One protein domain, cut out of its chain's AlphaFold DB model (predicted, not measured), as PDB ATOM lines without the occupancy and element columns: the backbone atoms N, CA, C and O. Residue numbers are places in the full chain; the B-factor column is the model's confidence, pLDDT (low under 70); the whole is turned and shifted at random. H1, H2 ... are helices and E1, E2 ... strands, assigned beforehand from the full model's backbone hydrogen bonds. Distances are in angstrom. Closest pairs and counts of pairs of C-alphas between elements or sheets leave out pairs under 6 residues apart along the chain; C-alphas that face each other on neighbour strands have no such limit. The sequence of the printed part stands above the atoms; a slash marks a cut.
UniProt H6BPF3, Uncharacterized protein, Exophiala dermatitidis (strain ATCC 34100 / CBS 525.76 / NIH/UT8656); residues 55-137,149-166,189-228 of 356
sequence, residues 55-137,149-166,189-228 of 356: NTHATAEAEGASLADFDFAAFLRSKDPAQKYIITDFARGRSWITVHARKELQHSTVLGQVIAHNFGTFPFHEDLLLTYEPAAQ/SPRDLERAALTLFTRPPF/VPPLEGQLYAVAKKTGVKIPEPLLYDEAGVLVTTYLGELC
ATOM      1  N   ASN A  55      16.365  10.085  47.774       42.53
ATOM      2  CA  ASN A  55      17.419   9.462  48.569       42.53
ATOM      3  C   ASN A  55      16.981   8.559  49.737       42.53
ATOM      4  O   ASN A  55      17.226   8.846  50.907       42.53
ATOM      5  N   THR A  56      16.520   7.351  49.405       47.41
ATOM      6  CA  THR A  56      16.695   6.178  50.286       47.41
ATOM      7  C   THR A  56      18.166   5.952  50.660       47.41
ATOM      8  O   THR A  56      18.448   5.578  51.793       47.41
ATOM      9  N   HIS A  57      19.105   6.279  49.760       43.75
ATOM     10  CA  HIS A  57      20.550   6.254  50.028       43.75
ATOM     11  C   HIS A  57      20.986   7.255  51.115       43.75
ATOM     12  O   HIS A  57      21.737   6.898  52.016       43.75
ATOM     13  N   ALA A  58      20.452   8.482  51.123       43.16
ATOM     14  CA  ALA A  58      20.906   9.526  52.054       43.16
ATOM     15  C   ALA A  58      20.431   9.309  53.496       43.16
ATOM     16  O   ALA A  58      21.022   9.863  54.416       43.16
ATOM     17  N   THR A  59      19.374   8.520  53.704       47.03
ATOM     18  CA  THR A  59      18.867   8.245  55.060       47.03
ATOM     19  C   THR A  59      19.689   7.156  55.750       47.03
ATOM     20  O   THR A  59      19.797   7.167  56.966       47.03
ATOM     21  N   ALA A  60      20.296   6.250  54.977       46.09
ATOM     22  CA  ALA A  60      21.155   5.172  55.464       46.09
ATOM     23  C   ALA A  60      22.639   5.572  55.579       46.09
ATOM     24  O   ALA A  60      23.358   5.022  56.408       46.09
ATOM     25  N   GLU A  61      23.087   6.528  54.759       46.31
ATOM     26  CA  GLU A  61      24.464   7.044  54.745       46.31
ATOM     27  C   GLU A  61      24.678   8.270  55.651       46.31
ATOM     28  O   GLU A  61      25.809   8.738  55.793       46.31
ATOM     29  N   ALA A  62      23.616   8.804  56.266       48.59
ATOM     30  CA  ALA A  62      23.732   9.886  57.238       48.59
ATOM     31  C   ALA A  62      24.451   9.397  58.509       48.59
ATOM     32  O   ALA A  62      24.102   8.355  59.066       48.59
ATOM     33  N   GLU A  63      25.433  10.166  58.994       43.84
ATOM     34  CA  GLU A  63      26.106   9.897  60.270       43.84
ATOM     35  C   GLU A  63      25.067   9.699  61.390       43.84
ATOM     36  O   GLU A  63      24.331  10.619  61.750       43.84
ATOM     37  N   GLY A  64      25.000   8.483  61.943       47.94
ATOM     38  CA  GLY A  64      24.082   8.129  63.030       47.94
ATOM     39  C   GLY A  64      22.764   7.466  62.612       47.94
ATOM     40  O   GLY A  64      21.943   7.202  63.490       47.94
ATOM     41  N   ALA A  65      22.560   7.160  61.326       54.97
ATOM     42  CA  ALA A  65      21.420   6.366  60.875       54.97
ATOM     43  C   ALA A  65      21.441   4.957  61.488       54.97
ATOM     44  O   ALA A  65      22.442   4.235  61.430       54.97
ATOM     45  N   SER A  66      20.327   4.548  62.094       63.62
ATOM     46  CA  SER A  66      20.167   3.192  62.604       63.62
ATOM     47  C   SER A  66      19.977   2.227  61.439       63.62
ATOM     48  O   SER A  66      19.297   2.534  60.464       63.62
ATOM     49  N   LEU A  67      20.474   0.994  61.579       68.94
ATOM     50  CA  LEU A  67      20.111  -0.122  60.695       68.94
ATOM     51  C   LEU A  67      18.584  -0.224  60.500       68.94
ATOM     52  O   LEU A  67      18.123  -0.585  59.424       68.94
ATOM     53  N   ALA A  68      17.807   0.116  61.534       68.19
ATOM     54  CA  ALA A  68      16.347   0.087  61.515       68.19
ATOM     55  C   ALA A  68      15.694   1.182  60.650       68.19
ATOM     56  O   ALA A  68      14.502   1.074  60.377       68.19
ATOM     57  N   ASP A  69      16.448   2.197  60.226       75.56
ATOM     58  CA  ASP A  69      15.931   3.341  59.469       75.56
ATOM     59  C   ASP A  69      15.933   3.086  57.951       75.56
ATOM     60  O   ASP A  69      15.433   3.904  57.178       75.56
ATOM     61  N   PHE A  70      16.470   1.944  57.500       83.94
ATOM     62  CA  PHE A  70      16.455   1.572  56.088       83.94
ATOM     63  C   PHE A  70      15.031   1.239  55.611       83.94
ATOM     64  O   PHE A  70      14.432   0.238  56.014       83.94
ATOM     65  N   ASP A  71      14.496   2.057  54.703       89.38
ATOM     66  CA  ASP A  71      13.177   1.844  54.100       89.38
ATOM     67  C   ASP A  71      13.262   0.853  52.925       89.38
ATOM     68  O   ASP A  71      13.413   1.223  51.754       89.38
ATOM     69  N   PHE A  72      13.111  -0.436  53.242       90.88
ATOM     70  CA  PHE A  72      13.065  -1.514  52.251       90.88
ATOM     71  C   PHE A  72      11.934  -1.340  51.221       90.88
ATOM     72  O   PHE A  72      12.079  -1.768  50.074       90.88
ATOM     73  N   ALA A  73      10.814  -0.707  51.589       89.62
ATOM     74  CA  ALA A  73       9.683  -0.514  50.684       89.62
ATOM     75  C   ALA A  73       9.970   0.600  49.681       89.62
ATOM     76  O   ALA A  73       9.626   0.479  48.505       89.62
ATOM     77  N   ALA A  74      10.607   1.687  50.109       88.81
ATOM     78  CA  ALA A  74      11.111   2.698  49.190       88.81
ATOM     79  C   ALA A  74      12.237   2.148  48.301       88.81
ATOM     80  O   ALA A  74      12.220   2.408  47.096       88.81
ATOM     81  N   PHE A  75      13.146   1.325  48.839       91.38
ATOM     82  CA  PHE A  75      14.170   0.649  48.037       91.38
ATOM     83  C   PHE A  75      13.544  -0.212  46.930       91.38
ATOM     84  O   PHE A  75      13.837  -0.003  45.752       91.38
ATOM     85  N   LEU A  76      12.624  -1.120  47.271       91.06
ATOM     86  CA  LEU A  76      11.961  -1.975  46.284       91.06
ATOM     87  C   LEU A  76      11.139  -1.172  45.276       91.06
ATOM     88  O   LEU A  76      11.205  -1.479  44.093       91.06
ATOM     89  N   ARG A  77      10.451  -0.102  45.692       88.75
ATOM     90  CA  ARG A  77       9.758   0.806  44.758       88.75
ATOM     91  C   ARG A  77      10.713   1.505  43.791       88.75
ATOM     92  O   ARG A  77      10.343   1.741  42.647       88.75
ATOM     93  N   SER A  78      11.930   1.837  44.225       88.56
ATOM     94  CA  SER A  78      12.934   2.449  43.342       88.56
ATOM     95  C   SER A  78      13.470   1.469  42.295       88.56
ATOM     96  O   SER A  78      13.793   1.876  41.181       88.56
ATOM     97  N   LYS A  79      13.556   0.177  42.643       87.75
ATOM     98  CA  LYS A  79      14.062  -0.871  41.749       87.75
ATOM     99  C   LYS A  79      12.965  -1.485  40.890       87.75
ATOM    100  O   LYS A  79      13.238  -1.842  39.755       87.75
ATOM    101  N   ASP A  80      11.750  -1.608  41.402       85.88
ATOM    102  CA  ASP A  80      10.609  -2.235  40.739       85.88
ATOM    103  C   ASP A  80       9.331  -1.394  40.941       85.88
ATOM    104  O   ASP A  80       8.440  -1.769  41.706       85.88
ATOM    105  N   PRO A  81       9.234  -0.222  40.277       81.94
ATOM    106  CA  PRO A  81       8.173   0.762  40.519       81.94
ATOM    107  C   PRO A  81       6.777   0.286  40.107       81.94
ATOM    108  O   PRO A  81       5.783   0.879  40.517       81.94
ATOM    109  N   ALA A  82       6.696  -0.767  39.291       78.25
ATOM    110  CA  ALA A  82       5.438  -1.351  38.842       78.25
ATOM    111  C   ALA A  82       4.798  -2.282  39.886       78.25
ATOM    112  O   ALA A  82       3.663  -2.713  39.693       78.25
ATOM    113  N   GLN A  83       5.517  -2.626  40.959       82.94
ATOM    114  CA  GLN A  83       5.051  -3.550  41.989       82.94
ATOM    115  C   GLN A  83       4.972  -2.876  43.353       82.94
ATOM    116  O   GLN A  83       5.799  -2.043  43.729       82.94
ATOM    117  N   LYS A  84       4.001  -3.320  44.151       86.31
ATOM    118  CA  LYS A  84       3.975  -3.058  45.588       86.31
ATOM    119  C   LYS A  84       4.412  -4.299  46.334       86.31
ATOM    120  O   LYS A  84       4.092  -5.417  45.943       86.31
ATOM    121  N   TYR A  85       5.130  -4.073  47.422       89.69
ATOM    122  CA  TYR A  85       5.674  -5.125  48.257       89.69
ATOM    123  C   TYR A  85       5.117  -5.008  49.668       89.69
ATOM    124  O   TYR A  85       5.102  -3.924  50.253       89.69
ATOM    125  N   ILE A  86       4.676  -6.138  50.207       91.50
ATOM    126  CA  ILE A  86       4.418  -6.312  51.632       91.50
ATOM    127  C   ILE A  86       5.719  -6.807  52.243       91.50
ATOM    128  O   ILE A  86       6.256  -7.824  51.808       91.50
ATOM    129  N   ILE A  87       6.227  -6.070  53.226       91.94
ATOM    130  CA  ILE A  87       7.507  -6.357  53.869       91.94
ATOM    131  C   ILE A  87       7.249  -6.850  55.279       91.94
ATOM    132  O   ILE A  87       6.503  -6.232  56.038       91.94
ATOM    133  N   THR A  88       7.885  -7.959  55.620       89.75
ATOM    134  CA  THR A  88       7.844  -8.554  56.949       89.75
ATOM    135  C   THR A  88       9.260  -8.770  57.453       89.75
ATOM    136  O   THR A  88      10.095  -9.352  56.753       89.75
ATOM    137  N   ASP A  89       9.517  -8.317  58.679       83.25
ATOM    138  CA  ASP A  89      10.782  -8.564  59.364       83.25
ATOM    139  C   ASP A  89      11.033 -10.067  59.463       83.25
ATOM    140  O   ASP A  89      10.184 -10.824  59.936       83.25
ATOM    141  N   PHE A  90      12.210 -10.493  59.008       79.19
ATOM    142  CA  PHE A  90      12.575 -11.904  58.990       79.19
ATOM    143  C   PHE A  90      13.636 -12.210  60.046       79.19
ATOM    144  O   PHE A  90      13.447 -13.083  60.891       79.19
ATOM    145  N   ALA A  91      14.748 -11.472  60.028       80.94
ATOM    146  CA  ALA A  91      15.822 -11.616  61.002       80.94
ATOM    147  C   ALA A  91      16.639 -10.324  61.137       80.94
ATOM    148  O   ALA A  91      16.739  -9.530  60.203       80.94
ATOM    149  N   ARG A  92      17.257 -10.119  62.303       80.75
ATOM    150  CA  ARG A  92      18.118  -8.962  62.573       80.75
ATOM    151  C   ARG A  92      19.371  -9.398  63.323       80.75
ATOM    152  O   ARG A  92      19.282 -10.001  64.392       80.75
ATOM    153  N   GLY A  93      20.526  -9.082  62.752       78.31
ATOM    154  CA  GLY A  93      21.833  -9.199  63.384       78.31
ATOM    155  C   GLY A  93      22.313  -7.868  63.960       78.31
ATOM    156  O   GLY A  93      21.609  -6.861  63.937       78.31
ATOM    157  N   ARG A  94      23.548  -7.856  64.476       76.75
ATOM    158  CA  ARG A  94      24.185  -6.627  64.984       76.75
ATOM    159  C   ARG A  94      24.568  -5.647  63.871       76.75
ATOM    160  O   ARG A  94      24.561  -4.451  64.119       76.75
ATOM    161  N   SER A  95      24.908  -6.158  62.687       79.62
ATOM    162  CA  SER A  95      25.369  -5.374  61.529       79.62
ATOM    163  C   SER A  95      24.488  -5.536  60.289       79.62
ATOM    164  O   SER A  95      24.792  -4.959  59.254       79.62
ATOM    165  N   TRP A  96      23.412  -6.322  60.364       85.62
ATOM    166  CA  TRP A  96      22.594  -6.650  59.200       85.62
ATOM    167  C   TRP A  96      21.122  -6.825  59.562       85.62
ATOM    168  O   TRP A  96      20.775  -7.184  60.692       85.62
ATOM    169  N   ILE A  97      20.251  -6.612  58.581       87.56
ATOM    170  CA  ILE A  97      18.818  -6.898  58.659       87.56
ATOM    171  C   ILE A  97      18.425  -7.710  57.434       87.56
ATOM    172  O   ILE A  97      18.805  -7.377  56.317       87.56
ATOM    173  N   THR A  98      17.625  -8.749  57.645       89.19
ATOM    174  CA  THR A  98      16.986  -9.500  56.572       89.19
ATOM    175  C   THR A  98      15.475  -9.345  56.674       89.19
ATOM    176  O   THR A  98      14.891  -9.553  57.740       89.19
ATOM    177  N   VAL A  99      14.835  -9.021  55.554       92.00
ATOM    178  CA  VAL A  99      13.377  -8.935  55.432       92.00
ATOM    179  C   VAL A  99      12.877  -9.846  54.320       92.00
ATOM    180  O   VAL A  99      13.551 -10.058  53.308       92.00
ATOM    181  N   HIS A 100      11.675 -10.378  54.506       93.75
ATOM    182  CA  HIS A 100      10.916 -11.030  53.445       93.75
ATOM    183  C   HIS A 100      10.015  -9.985  52.791       93.75
ATOM    184  O   HIS A 100       9.326  -9.232  53.479       93.75
ATOM    185  N   ALA A 101      10.053  -9.916  51.464       93.69
ATOM    186  CA  ALA A 101       9.198  -9.045  50.677       93.69
ATOM    187  C   ALA A 101       8.358  -9.875  49.708       93.69
ATOM    188  O   ALA A 101       8.894 -10.587  48.861       93.69
ATOM    189  N   ARG A 102       7.037  -9.745  49.813       92.12
ATOM    190  CA  ARG A 102       6.070 -10.414  48.943       92.12
ATOM    191  C   ARG A 102       5.407  -9.408  48.018       92.12
ATOM    192  O   ARG A 102       4.914  -8.380  48.485       92.12
ATOM    193  N   LYS A 103       5.346  -9.714  46.725       88.88
ATOM    194  CA  LYS A 103       4.608  -8.901  45.755       88.88
ATOM    195  C   LYS A 103       3.116  -8.917  46.059       88.88
ATOM    196  O   LYS A 103       2.499  -9.969  46.217       88.88
ATOM    197  N   GLU A 104       2.533  -7.731  46.100       84.06
ATOM    198  CA  GLU A 104       1.097  -7.523  46.173       84.06
ATOM    199  C   GLU A 104       0.580  -7.249  44.759       84.06
ATOM    200  O   GLU A 104       1.029  -6.317  44.089       84.06
ATOM    201  N   LEU A 105      -0.368  -8.063  44.292       68.25
ATOM    202  CA  LEU A 105      -0.991  -7.883  42.982       68.25
ATOM    203  C   LEU A 105      -1.799  -6.578  42.981       68.25
ATOM    204  O   LEU A 105      -2.923  -6.532  43.472       68.25
ATOM    205  N   GLN A 106      -1.224  -5.509  42.428       62.28
ATOM    206  CA  GLN A 106      -1.881  -4.198  42.379       62.28
ATOM    207  C   GLN A 106      -2.898  -4.058  41.242       62.28
ATOM    208  O   GLN A 106      -3.766  -3.188  41.296       62.28
ATOM    209  N   HIS A 107      -2.807  -4.883  40.198       61.88
ATOM    210  CA  HIS A 107      -3.658  -4.734  39.021       61.88
ATOM    211  C   HIS A 107      -4.920  -5.589  39.122       61.88
ATOM    212  O   HIS A 107      -4.858  -6.806  39.291       61.88
ATOM    213  N   SER A 108      -6.076  -4.939  38.963       56.19
ATOM    214  CA  SER A 108      -7.395  -5.580  38.915       56.19
ATOM    215  C   SER A 108      -7.660  -6.325  37.602       56.19
ATOM    216  O   SER A 108      -8.597  -7.116  37.522       56.19
ATOM    217  N   THR A 109      -6.846  -6.091  36.567       65.81
ATOM    218  CA  THR A 109      -6.993  -6.718  35.251       65.81
ATOM    219  C   THR A 109      -5.950  -7.811  35.034       65.81
ATOM    220  O   THR A 109      -4.771  -7.648  35.348       65.81
ATOM    221  N   VAL A 110      -6.378  -8.921  34.424       68.56
ATOM    222  CA  VAL A 110      -5.521 -10.075  34.091       68.56
ATOM    223  C   VAL A 110      -4.323  -9.654  33.231       68.56
ATOM    224  O   VAL A 110      -3.210 -10.116  33.450       68.56
ATOM    225  N   LEU A 111      -4.519  -8.721  32.293       67.44
ATOM    226  CA  LEU A 111      -3.439  -8.211  31.446       67.44
ATOM    227  C   LEU A 111      -2.411  -7.394  32.242       67.44
ATOM    228  O   LEU A 111      -1.212  -7.565  32.034       67.44
ATOM    229  N   GLY A 112      -2.861  -6.557  33.184       64.62
ATOM    230  CA  GLY A 112      -1.969  -5.811  34.072       64.62
ATOM    231  C   GLY A 112      -1.138  -6.744  34.950       64.62
ATOM    232  O   GLY A 112       0.061  -6.535  35.083       64.62
ATOM    233  N   GLN A 113      -1.737  -7.824  35.464       65.44
ATOM    234  CA  GLN A 113      -1.033  -8.849  36.244       65.44
ATOM    235  C   GLN A 113      -0.001  -9.615  35.407       65.44
ATOM    236  O   GLN A 113       1.122  -9.818  35.857       65.44
ATOM    237  N   VAL A 114      -0.345  -9.995  34.173       66.69
ATOM    238  CA  VAL A 114       0.579 -10.685  33.259       66.69
ATOM    239  C   VAL A 114       1.754  -9.785  32.880       66.69
ATOM    240  O   VAL A 114       2.886 -10.260  32.816       66.69
ATOM    241  N   ILE A 115       1.522  -8.493  32.647       64.50
ATOM    242  CA  ILE A 115       2.606  -7.558  32.333       64.50
ATOM    243  C   ILE A 115       3.490  -7.346  33.568       64.50
ATOM    244  O   ILE A 115       4.692  -7.553  33.484       64.50
ATOM    245  N   ALA A 116       2.900  -7.053  34.726       62.28
ATOM    246  CA  ALA A 116       3.588  -6.922  36.013       62.28
ATOM    247  C   ALA A 116       4.463  -8.135  36.379       62.28
ATOM    248  O   ALA A 116       5.592  -7.997  36.846       62.28
ATOM    249  N   HIS A 117       3.943  -9.340  36.156       64.56
ATOM    250  CA  HIS A 117       4.620 -10.582  36.508       64.56
ATOM    251  C   HIS A 117       5.810 -10.900  35.589       64.56
ATOM    252  O   HIS A 117       6.801 -11.485  36.032       64.56
ATOM    253  N   ASN A 118       5.717 -10.515  34.311       67.31
ATOM    254  CA  ASN A 118       6.709 -10.849  33.287       67.31
ATOM    255  C   ASN A 118       7.685  -9.703  32.977       67.31
ATOM    256  O   ASN A 118       8.763  -9.952  32.441       67.31
ATOM    257  N   PHE A 119       7.318  -8.463  33.304       64.25
ATOM    258  CA  PHE A 119       8.066  -7.251  32.988       64.25
ATOM    259  C   PHE A 119       8.229  -6.409  34.260       64.25
ATOM    260  O   PHE A 119       7.437  -5.520  34.558       64.25
ATOM    261  N   GLY A 120       9.277  -6.726  35.012       70.62
ATOM    262  CA  GLY A 120       9.718  -6.021  36.214       70.62
ATOM    263  C   GLY A 120      11.156  -6.420  36.534       70.62
ATOM    264  O   GLY A 120      11.733  -7.263  35.845       70.62
ATOM    265  N   THR A 121      11.739  -5.838  37.577       80.12
ATOM    266  CA  THR A 121      13.142  -6.123  37.949       80.12
ATOM    267  C   THR A 121      13.331  -7.545  38.479       80.12
ATOM    268  O   THR A 121      14.403  -8.124  38.331       80.12
ATOM    269  N   PHE A 122      12.272  -8.145  39.026       84.38
ATOM    270  CA  PHE A 122      12.285  -9.507  39.567       84.38
ATOM    271  C   PHE A 122      11.213 -10.380  38.900       84.38
ATOM    272  O   PHE A 122      10.248 -10.767  39.561       84.38
ATOM    273  N   PRO A 123      11.284 -10.649  37.588       77.81
ATOM    274  CA  PRO A 123      10.226 -11.381  36.895       77.81
ATOM    275  C   PRO A 123      10.101 -12.802  37.465       77.81
ATOM    276  O   PRO A 123      11.097 -13.389  37.875       77.81
ATOM    277  N   PHE A 124       8.888 -13.358  37.509       80.81
ATOM    278  CA  PHE A 124       8.607 -14.715  38.027       80.81
ATOM    279  C   PHE A 124       8.898 -14.966  39.522       80.81
ATOM    280  O   PHE A 124       8.665 -16.074  40.006       80.81
ATOM    281  N   HIS A 125       9.375 -13.966  40.266       84.69
ATOM    282  CA  HIS A 125       9.608 -14.071  41.705       84.69
ATOM    283  C   HIS A 125       8.522 -13.307  42.468       84.69
ATOM    284  O   HIS A 125       8.481 -12.075  42.429       84.69
ATOM    285  N   GLU A 126       7.624 -14.041  43.128       85.75
ATOM    286  CA  GLU A 126       6.573 -13.471  43.988       85.75
ATOM    287  C   GLU A 126       7.099 -13.108  45.379       85.75
ATOM    288  O   GLU A 126       6.677 -12.107  45.956       85.75
ATOM    289  N   ASP A 127       8.054 -13.891  45.885       91.38
ATOM    290  CA  ASP A 127       8.659 -13.733  47.202       91.38
ATOM    291  C   ASP A 127      10.172 -13.527  47.095       91.38
ATOM    292  O   ASP A 127      10.894 -14.289  46.439       91.38
ATOM    293  N   LEU A 128      10.657 -12.500  47.786       93.62
ATOM    294  CA  LEU A 128      12.047 -12.068  47.804       93.62
ATOM    295  C   LEU A 128      12.578 -12.065  49.235       93.62
ATOM    296  O   LEU A 128      11.860 -11.735  50.180       93.62
ATOM    297  N   LEU A 129      13.860 -12.371  49.385       93.88
ATOM    298  CA  LEU A 129      14.589 -12.173  50.629       93.88
ATOM    299  C   LEU A 129      15.626 -11.076  50.407       93.88
ATOM    300  O   LEU A 129      16.503 -11.216  49.553       93.88
ATOM    301  N   LEU A 130      15.509  -9.984  51.155       93.62
ATOM    302  CA  LEU A 130      16.434  -8.862  51.088       93.62
ATOM    303  C   LEU A 130      17.292  -8.886  52.335       93.62
ATOM    304  O   LEU A 130      16.755  -8.818  53.437       93.62
ATOM    305  N   THR A 131      18.606  -8.928  52.160       91.06
ATOM    306  CA  THR A 131      19.542  -8.712  53.257       91.06
ATOM    307  C   THR A 131      20.279  -7.407  53.038       91.06
ATOM    308  O   THR A 131      20.907  -7.208  52.003       91.06
ATOM    309  N   TYR A 132      20.176  -6.528  54.024       88.75
ATOM    310  CA  TYR A 132      20.838  -5.240  54.067       88.75
ATOM    311  C   TYR A 132      21.941  -5.268  55.119       88.75
ATOM    312  O   TYR A 132      21.702  -5.594  56.285       88.75
ATOM    313  N   GLU A 133      23.141  -4.915  54.690       85.19
ATOM    314  CA  GLU A 133      24.288  -4.651  55.543       85.19
ATOM    315  C   GLU A 133      24.918  -3.348  55.042       85.19
ATOM    316  O   GLU A 133      25.426  -3.333  53.921       85.19
ATOM    317  N   PRO A 134      24.842  -2.251  55.818       74.44
ATOM    318  CA  PRO A 134      25.373  -0.967  55.397       74.44
ATOM    319  C   PRO A 134      26.838  -1.125  55.010       74.44
ATOM    320  O   PRO A 134      27.624  -1.693  55.778       74.44
ATOM    321  N   ALA A 135      27.218  -0.607  53.842       63.53
ATOM    322  CA  ALA A 135      28.622  -0.529  53.480       63.53
ATOM    323  C   ALA A 135      29.348   0.259  54.580       63.53
ATOM    324  O   ALA A 135      29.034   1.423  54.833       63.53
ATOM    325  N   ALA A 136      30.294  -0.380  55.273       56.28
ATOM    326  CA  ALA A 136      31.172   0.349  56.172       56.28
ATOM    327  C   ALA A 136      31.865   1.415  55.320       56.28
ATOM    328  O   ALA A 136      32.612   1.056  54.405       56.28
ATOM    329  N   GLN A 137      31.593   2.697  55.596       47.97
ATOM    330  CA  GLN A 137      32.316   3.837  55.034       47.97
ATOM    331  C   GLN A 137      33.769   3.739  55.503       47.97
ATOM    332  O   GLN A 137      34.209   4.353  56.467       47.97
ATOM    333  N   SER A 149      33.653  -6.919  50.858       66.69
ATOM    334  CA  SER A 149      32.655  -6.957  51.919       66.69
ATOM    335  C   SER A 149      32.130  -8.396  52.053       66.69
ATOM    336  O   SER A 149      32.084  -9.132  51.057       66.69
ATOM    337  N   PRO A 150      31.708  -8.840  53.251       70.88
ATOM    338  CA  PRO A 150      31.107 -10.162  53.421       70.88
ATOM    339  C   PRO A 150      29.962 -10.435  52.429       70.88
ATOM    340  O   PRO A 150      29.775 -11.575  52.004       70.88
ATOM    341  N   ARG A 151      29.242  -9.387  52.002       75.75
ATOM    342  CA  ARG A 151      28.165  -9.473  51.008       75.75
ATOM    343  C   ARG A 151      28.653  -9.628  49.582       75.75
ATOM    344  O   ARG A 151      28.028 -10.368  48.827       75.75
ATOM    345  N   ASP A 152      29.769  -9.008  49.215       74.06
ATOM    346  CA  ASP A 152      30.391  -9.256  47.912       74.06
ATOM    347  C   ASP A 152      30.829 -10.716  47.800       74.06
ATOM    348  O   ASP A 152      30.616 -11.351  46.766       74.06
ATOM    349  N   LEU A 153      31.382 -11.268  48.886       76.88
ATOM    350  CA  LEU A 153      31.760 -12.676  48.952       76.88
ATOM    351  C   LEU A 153      30.533 -13.593  48.884       76.88
ATOM    352  O   LEU A 153      30.534 -14.552  48.116       76.88
ATOM    353  N   GLU A 154      29.478 -13.297  49.647       81.94
ATOM    354  CA  GLU A 154      28.230 -14.065  49.609       81.94
ATOM    355  C   GLU A 154      27.602 -14.035  48.213       81.94
ATOM    356  O   GLU A 154      27.279 -15.084  47.656       81.94
ATOM    357  N   ARG A 155      27.499 -12.853  47.599       83.06
ATOM    358  CA  ARG A 155      27.025 -12.699  46.224       83.06
ATOM    359  C   ARG A 155      27.865 -13.540  45.268       83.06
ATOM    360  O   ARG A 155      27.298 -14.291  44.479       83.06
ATOM    361  N   ALA A 156      29.191 -13.421  45.331       81.06
ATOM    362  CA  ALA A 156      30.100 -14.170  44.468       81.06
ATOM    363  C   ALA A 156      29.969 -15.688  44.668       81.06
ATOM    364  O   ALA A 156      30.027 -16.444  43.703       81.06
ATOM    365  N   ALA A 157      29.741 -16.149  45.899       84.31
ATOM    366  CA  ALA A 157      29.497 -17.557  46.179       84.31
ATOM    367  C   ALA A 157      28.163 -18.029  45.581       84.31
ATOM    368  O   ALA A 157      28.107 -19.082  44.947       84.31
ATOM    369  N   LEU A 158      27.092 -17.242  45.731       86.88
ATOM    370  CA  LEU A 158      25.773 -17.570  45.190       86.88
ATOM    371  C   LEU A 158      25.761 -17.578  43.653       86.88
ATOM    372  O   LEU A 158      25.113 -18.437  43.049       86.88
ATOM    373  N   THR A 159      26.510 -16.686  42.995       85.56
ATOM    374  CA  THR A 159      26.570 -16.645  41.524       85.56
ATOM    375  C   THR A 159      27.186 -17.905  40.922       85.56
ATOM    376  O   THR A 159      26.780 -18.298  39.825       85.56
ATOM    377  N   LEU A 160      28.055 -18.627  41.641       85.44
ATOM    378  CA  LEU A 160      28.559 -19.937  41.201       85.44
ATOM    379  C   LEU A 160      27.429 -20.952  40.969       85.44
ATOM    380  O   LEU A 160      27.582 -21.868  40.160       85.44
ATOM    381  N   PHE A 161      26.294 -20.799  41.650       86.75
ATOM    382  CA  PHE A 161      25.151 -21.705  41.568       86.75
ATOM    383  C   PHE A 161      23.999 -21.173  40.716       86.75
ATOM    384  O   PHE A 161      23.002 -21.876  40.563       86.75
ATOM    385  N   THR A 162      24.118 -19.971  40.146       85.38
ATOM    386  CA  THR A 162      23.093 -19.416  39.248       85.38
ATOM    387  C   THR A 162      22.919 -20.279  38.009       85.38
ATOM    388  O   THR A 162      23.850 -20.938  37.537       85.38
ATOM    389  N   ARG A 163      21.707 -20.293  37.453       79.75
ATOM    390  CA  ARG A 163      21.492 -20.957  36.171       79.75
ATOM    391  C   ARG A 163      22.279 -20.185  35.107       79.75
ATOM    392  O   ARG A 163      21.983 -19.013  34.898       79.75
ATOM    393  N   PRO A 164      23.229 -20.815  34.391       71.38
ATOM    394  CA  PRO A 164      23.963 -20.105  33.359       71.38
ATOM    395  C   PRO A 164      22.978 -19.613  32.287       71.38
ATOM    396  O   PRO A 164      22.094 -20.386  31.885       71.38
ATOM    397  N   PRO A 165      23.134 -18.373  31.786       57.22
ATOM    398  CA  PRO A 165      22.204 -17.765  30.830       57.22
ATOM    399  C   PRO A 165      22.067 -18.582  29.536       57.22
ATOM    400  O   PRO A 165      21.070 -18.479  28.823       57.22
ATOM    401  N   PHE A 166      23.035 -19.460  29.259       53.75
ATOM    402  CA  PHE A 166      23.047 -20.331  28.095       53.75
ATOM    403  C   PHE A 166      23.367 -21.780  28.489       53.75
ATOM    404  O   PHE A 166      24.538 -22.164  28.549       53.75
ATOM    405  N   VAL A 189      38.000 -16.988  29.170       49.44
ATOM    406  CA  VAL A 189      37.755 -17.443  30.539       49.44
ATOM    407  C   VAL A 189      36.245 -17.672  30.624       49.44
ATOM    408  O   VAL A 189      35.492 -16.737  30.328       49.44
ATOM    409  N   PRO A 190      35.775 -18.904  30.894       52.22
ATOM    410  CA  PRO A 190      34.349 -19.139  31.038       52.22
ATOM    411  C   PRO A 190      33.824 -18.235  32.160       52.22
ATOM    412  O   PRO A 190      34.535 -18.036  33.149       52.22
ATOM    413  N   PRO A 191      32.614 -17.664  32.027       59.41
ATOM    414  CA  PRO A 191      32.039 -16.873  33.105       59.41
ATOM    415  C   PRO A 191      32.035 -17.699  34.403       59.41
ATOM    416  O   PRO A 191      31.763 -18.902  34.386       59.41
ATOM    417  N   LEU A 192      32.385 -17.060  35.523       64.19
ATOM    418  CA  LEU A 192      32.348 -17.672  36.862       64.19
ATOM    419  C   LEU A 192      30.931 -18.126  37.252       64.19
ATOM    420  O   LEU A 192      30.758 -19.034  38.061       64.19
ATOM    421  N   GLU A 193      29.918 -17.529  36.633       72.56
ATOM    422  CA  GLU A 193      28.509 -17.827  36.851       72.56
ATOM    423  C   GLU A 193      28.146 -19.272  36.488       72.56
ATOM    424  O   GLU A 193      28.462 -19.787  35.412       72.56
ATOM    425  N   GLY A 194      27.437 -19.934  37.401       76.75
ATOM    426  CA  GLY A 194      26.842 -21.244  37.163       76.75
ATOM    427  C   GLY A 194      27.816 -22.418  37.080       76.75
ATOM    428  O   GLY A 194      27.402 -23.525  36.718       76.75
ATOM    429  N   GLN A 195      29.089 -22.241  37.455       80.62
ATOM    430  CA  GLN A 195      30.068 -23.336  37.481       80.62
ATOM    431  C   GLN A 195      29.681 -24.487  38.414       80.62
ATOM    432  O   GLN A 195      30.073 -25.630  38.176       80.62
ATOM    433  N   LEU A 196      28.905 -24.209  39.456       85.06
ATOM    434  CA  LEU A 196      28.397 -25.181  40.418       85.06
ATOM    435  C   LEU A 196      26.894 -25.462  40.258       85.06
ATOM    436  O   LEU A 196      26.343 -26.286  40.989       85.06
ATOM    437  N   TYR A 197      26.229 -24.880  39.255       86.44
ATOM    438  CA  TYR A 197      24.803 -25.109  38.991       86.44
ATOM    439  C   TYR A 197      24.467 -26.600  38.825       86.44
ATOM    440  O   TYR A 197      23.502 -27.112  39.396       86.44
ATOM    441  N   ALA A 198      25.296 -27.333  38.073       83.81
ATOM    442  CA  ALA A 198      25.110 -28.769  37.867       83.81
ATOM    443  C   ALA A 198      25.256 -29.577  39.169       83.81
ATOM    444  O   ALA A 198      24.576 -30.591  39.332       83.81
ATOM    445  N   VAL A 199      26.101 -29.118  40.100       85.69
ATOM    446  CA  VAL A 199      26.297 -29.753  41.410       85.69
ATOM    447  C   VAL A 199      25.044 -29.593  42.265       85.69
ATOM    448  O   VAL A 199      24.506 -30.594  42.742       85.69
ATOM    449  N   ALA A 200      24.515 -28.371  42.382       86.00
ATOM    450  CA  ALA A 200      23.254 -28.113  43.084       86.00
ATOM    451  C   ALA A 200      22.098 -28.930  42.479       86.00
ATOM    452  O   ALA A 200      21.395 -29.655  43.185       86.00
ATOM    453  N   LYS A 201      21.972 -28.937  41.144       86.38
ATOM    454  CA  LYS A 201      20.935 -29.707  40.441       86.38
ATOM    455  C   LYS A 201      21.036 -31.219  40.675       86.38
ATOM    456  O   LYS A 201      20.014 -31.868  40.879       86.38
ATOM    457  N   LYS A 202      22.242 -31.797  40.630       86.25
ATOM    458  CA  LYS A 202      22.465 -33.245  40.809       86.25
ATOM    459  C   LYS A 202      22.215 -33.697  42.249       86.25
ATOM    460  O   LYS A 202      21.768 -34.818  42.472       86.25
ATOM    461  N   THR A 203      22.534 -32.841  43.212       83.94
ATOM    462  CA  THR A 203      22.422 -33.140  44.648       83.94
ATOM    463  C   THR A 203      21.034 -32.831  45.203       83.94
ATOM    464  O   THR A 203      20.677 -33.353  46.255       83.94
ATOM    465  N   GLY A 204      20.241 -32.024  44.490       83.38
ATOM    466  CA  GLY A 204      18.912 -31.591  44.920       83.38
ATOM    467  C   GLY A 204      18.940 -30.479  45.970       83.38
ATOM    468  O   GLY A 204      17.884 -30.100  46.474       83.38
ATOM    469  N   VAL A 205      20.122 -29.944  46.293       86.75
ATOM    470  CA  VAL A 205      20.265 -28.809  47.209       86.75
ATOM    471  C   VAL A 205      19.746 -27.551  46.521       86.75
ATOM    472  O   VAL A 205      20.196 -27.187  45.434       86.75
ATOM    473  N   LYS A 206      18.779 -26.889  47.161       88.50
ATOM    474  CA  LYS A 206      18.247 -25.602  46.713       88.50
ATOM    475  C   LYS A 206      19.083 -24.483  47.315       88.50
ATOM    476  O   LYS A 206      19.245 -24.428  48.530       88.50
ATOM    477  N   ILE A 207      19.589 -23.608  46.460       89.50
ATOM    478  CA  ILE A 207      20.420 -22.467  46.840       89.50
ATOM    479  C   ILE A 207      19.671 -21.208  46.404       89.50
ATOM    480  O   ILE A 207      19.157 -21.208  45.282       89.50
ATOM    481  N   PRO A 208      19.559 -20.178  47.262       90.88
ATOM    482  CA  PRO A 208      18.935 -18.922  46.875       90.88
ATOM    483  C   PRO A 208      19.640 -18.328  45.657       90.88
ATOM    484  O   PRO A 208      20.864 -18.219  45.629       90.88
ATOM    485  N   GLU A 209      18.876 -17.947  44.641       89.25
ATOM    486  CA  GLU A 209      19.427 -17.279  43.470       89.25
ATOM    487  C   GLU A 209      19.628 -15.788  43.788       89.25
ATOM    488  O   GLU A 209      18.697 -15.153  44.292       89.25
ATOM    489  N   PRO A 210      20.822 -15.222  43.537       90.38
ATOM    490  CA  PRO A 210      21.073 -13.797  43.686       90.38
ATOM    491  C   PRO A 210      20.410 -13.046  42.526       90.38
ATOM    492  O   PRO A 210      20.786 -13.220  41.370       90.38
ATOM    493  N   LEU A 211      19.423 -12.211  42.842       88.75
ATOM    494  CA  LEU A 211      18.613 -11.487  41.859       88.75
ATOM    495  C   LEU A 211      19.129 -10.069  41.616       88.75
ATOM    496  O   LEU A 211      19.147  -9.591  40.486       88.75
ATOM    497  N   LEU A 212      19.550  -9.389  42.680       88.31
ATOM    498  CA  LEU A 212      20.100  -8.041  42.614       88.31
ATOM    499  C   LEU A 212      21.102  -7.849  43.745       88.31
ATOM    500  O   LEU A 212      20.879  -8.303  44.864       88.31
ATOM    501  N   TYR A 213      22.177  -7.133  43.452       86.56
ATOM    502  CA  TYR A 213      23.051  -6.574  44.468       86.56
ATOM    503  C   TYR A 213      23.217  -5.087  44.206       86.56
ATOM    504  O   TYR A 213      23.557  -4.699  43.086       86.56
ATOM    505  N   ASP A 214      22.939  -4.284  45.222       85.12
ATOM    506  CA  ASP A 214      23.025  -2.832  45.170       85.12
ATOM    507  C   ASP A 214      24.244  -2.326  45.945       85.12
ATOM    508  O   ASP A 214      24.613  -2.900  46.969       85.12
ATOM    509  N   GLU A 215      24.839  -1.228  45.478       77.81
ATOM    510  CA  GLU A 215      26.018  -0.611  46.102       77.81
ATOM    511  C   GLU A 215      25.749  -0.121  47.534       77.81
ATOM    512  O   GLU A 215      26.682  -0.039  48.327       77.81
ATOM    513  N   ALA A 216      24.482   0.098  47.915       75.25
ATOM    514  CA  ALA A 216      24.105   0.356  49.306       75.25
ATOM    515  C   ALA A 216      24.312  -0.850  50.247       75.25
ATOM    516  O   ALA A 216      24.057  -0.732  51.441       75.25
ATOM    517  N   GLY A 217      24.726  -2.016  49.738       79.38
ATOM    518  CA  GLY A 217      24.898  -3.237  50.530       79.38
ATOM    519  C   GLY A 217      23.614  -4.055  50.674       79.38
ATOM    520  O   GLY A 217      23.428  -4.776  51.656       79.38
ATOM    521  N   VAL A 218      22.700  -3.947  49.701       88.12
ATOM    522  CA  VAL A 218      21.469  -4.750  49.656       88.12
ATOM    523  C   VAL A 218      21.649  -5.921  48.700       88.12
ATOM    524  O   VAL A 218      21.773  -5.734  47.490       88.12
ATOM    525  N   LEU A 219      21.596  -7.139  49.235       91.12
ATOM    526  CA  LEU A 219      21.535  -8.378  48.464       91.12
ATOM    527  C   LEU A 219      20.091  -8.892  48.426       91.12
ATOM    528  O   LEU A 219      19.519  -9.249  49.455       91.12
ATOM    529  N   VAL A 220      19.513  -8.954  47.229       91.81
ATOM    530  CA  VAL A 220      18.186  -9.524  46.972       91.81
ATOM    531  C   VAL A 220      18.351 -10.932  46.424       91.81
ATOM    532  O   VAL A 220      19.028 -11.136  45.414       91.81
ATOM    533  N   THR A 221      17.705 -11.903  47.062       93.69
ATOM    534  CA  THR A 221      17.718 -13.309  46.647       93.69
ATOM    535  C   THR A 221      16.309 -13.880  46.536       93.69
ATOM    536  O   THR A 221      15.343 -13.313  47.055       93.69
ATOM    537  N   THR A 222      16.181 -15.027  45.873       92.19
ATOM    538  CA  THR A 222      14.932 -15.796  45.890       92.19
ATOM    539  C   THR A 222      14.614 -16.294  47.290       92.19
ATOM    540  O   THR A 222      15.464 -16.906  47.945       92.19
ATOM    541  N   TYR A 223      13.364 -16.143  47.711       91.31
ATOM    542  CA  TYR A 223      12.911 -16.714  48.966       91.31
ATOM    543  C   TYR A 223      12.653 -18.224  48.831       91.31
ATOM    544  O   TYR A 223      11.850 -18.660  48.010       91.31
ATOM    545  N   LEU A 224      13.327 -19.040  49.649       88.94
ATOM    546  CA  LEU A 224      13.153 -20.503  49.661       88.94
ATOM    547  C   LEU A 224      12.057 -20.985  50.627       88.94
ATOM    548  O   LEU A 224      11.925 -22.190  50.855       88.94
ATOM    549  N   GLY A 225      11.276 -20.060  51.184       85.25
ATOM    550  CA  GLY A 225      10.268 -20.345  52.195       85.25
ATOM    551  C   GLY A 225      10.792 -20.233  53.624       85.25
ATOM    552  O   GLY A 225      11.977 -20.009  53.889       85.25
ATOM    553  N   GLU A 226       9.877 -20.423  54.567       78.31
ATOM    554  CA  GLU A 226      10.162 -20.437  55.996       78.31
ATOM    555  C   GLU A 226      10.880 -21.727  56.415       78.31
ATOM    556  O   GLU A 226      10.296 -22.651  56.978       78.31
ATOM    557  N   LEU A 227      12.180 -21.802  56.135       78.06
ATOM    558  CA  LEU A 227      13.005 -22.945  56.516       78.06
ATOM    559  C   LEU A 227      13.456 -22.832  57.979       78.06
ATOM    560  O   LEU A 227      13.777 -21.748  58.475       78.06
ATOM    561  N   CYS A 228      13.484 -23.963  58.688       75.06
ATOM    562  CA  CYS A 228      14.067 -24.052  60.024       75.06
ATOM    563  C   CYS A 228      15.570 -24.346  59.904       75.06
ATOM    564  O   CYS A 228      15.925 -25.347  59.273       75.06
TER     565      CYS A 228
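What this domain is: This is residues 55 to 137, 149 to 166 and 189 to 228 of the 356 residues of an uncharacterized protein of Exophiala dermatitidis (strain ATCC 34100 / CBS 525.76 / NIH/UT8656) (UniProt H6BPF3). A strongly twisted sheet of five strands runs through the middle, with H2 over one face beside the edge strand E1 and H4 over the other face at the E4 and E5 end. H3 and H5 lie away from the sheet, and the small H1 lies beyond H2. The printed part has 141 residues, with five named helices and five named strands in the order H1 H2 E1 E2 H3 E3 H4 H5 E4 E5. The sheet order is E1 E2 E3 E5 E4, all antiparallel, and the class is mixed, helices and strands. The whole is compact, with a radius of gyration of the C-alphas of 16.2 A and spans of 46 by 43 by 34 A.

How they stand to each other: E1, residues 84 to 92, and E2, residues 97 to 104, form a hairpin, with N 88 and O 100 at 2.9 A. E3, residues 127 to 132, is antiparallel to E2, with N 130 and O 99 at 2.9 A. E5, residues 218 to 222, is antiparallel to E3, with N 221 and O 129 at 2.8 A. E4, residues 210 to 214, forms a hairpin with E5, with N 220 and O 212 at 2.8 A. H2, residues 72 to 79, and H4, residues 150 to 159, are on opposite faces of this sheet, in three layers, helices on both faces of a sheet. The closest C-alphas of H2 and E1 are those of Ala 73 and Tyr 85, 6.6 A apart. H4 is over E5 and E4 at a height over the sheet of 9.7 A; its closest C-alpha pair with E4 is Leu 158 and Pro 210, 6.2 A. H1, residues 56 to 60, is close but not clearly touching H2, with the C-alphas of Thr 56 and Phe 75 at 6.5 A. H3, residues 110 to 118, and H5, residues 197 to 203, are not on the sheet. In H2, H3, H4 and H5 every O i to N i+4 pair is within hydrogen-bond range; in H1 it is 0 of 1, with 1 of 2 O i to N i+3 pairs.

Where its parts are: E1 is 22.9 A long from C-alpha 84 at (3.975, -3.058, 45.588), E2 21.7 A, E3 16.4 A and H4 14.3 A. E5 ends at C-alpha 222 at (14.932, -15.796, 45.890).

The domain as a whole: The C-alphas of Glu 63 and Lys 202, the two farthest apart, are 47.5 A apart. Residues 138 to 148 and 167 to 188 are not printed, with gaps of 11.2 A and 15.2 A between the C-alphas across the cuts. The link H1 to H2 is long. Mean pLDDT of the printed part is 77.4; residues 55 to 68, 105 to 119, 135 to 137, 149, 165 to 166 and 189 to 192 are under 70.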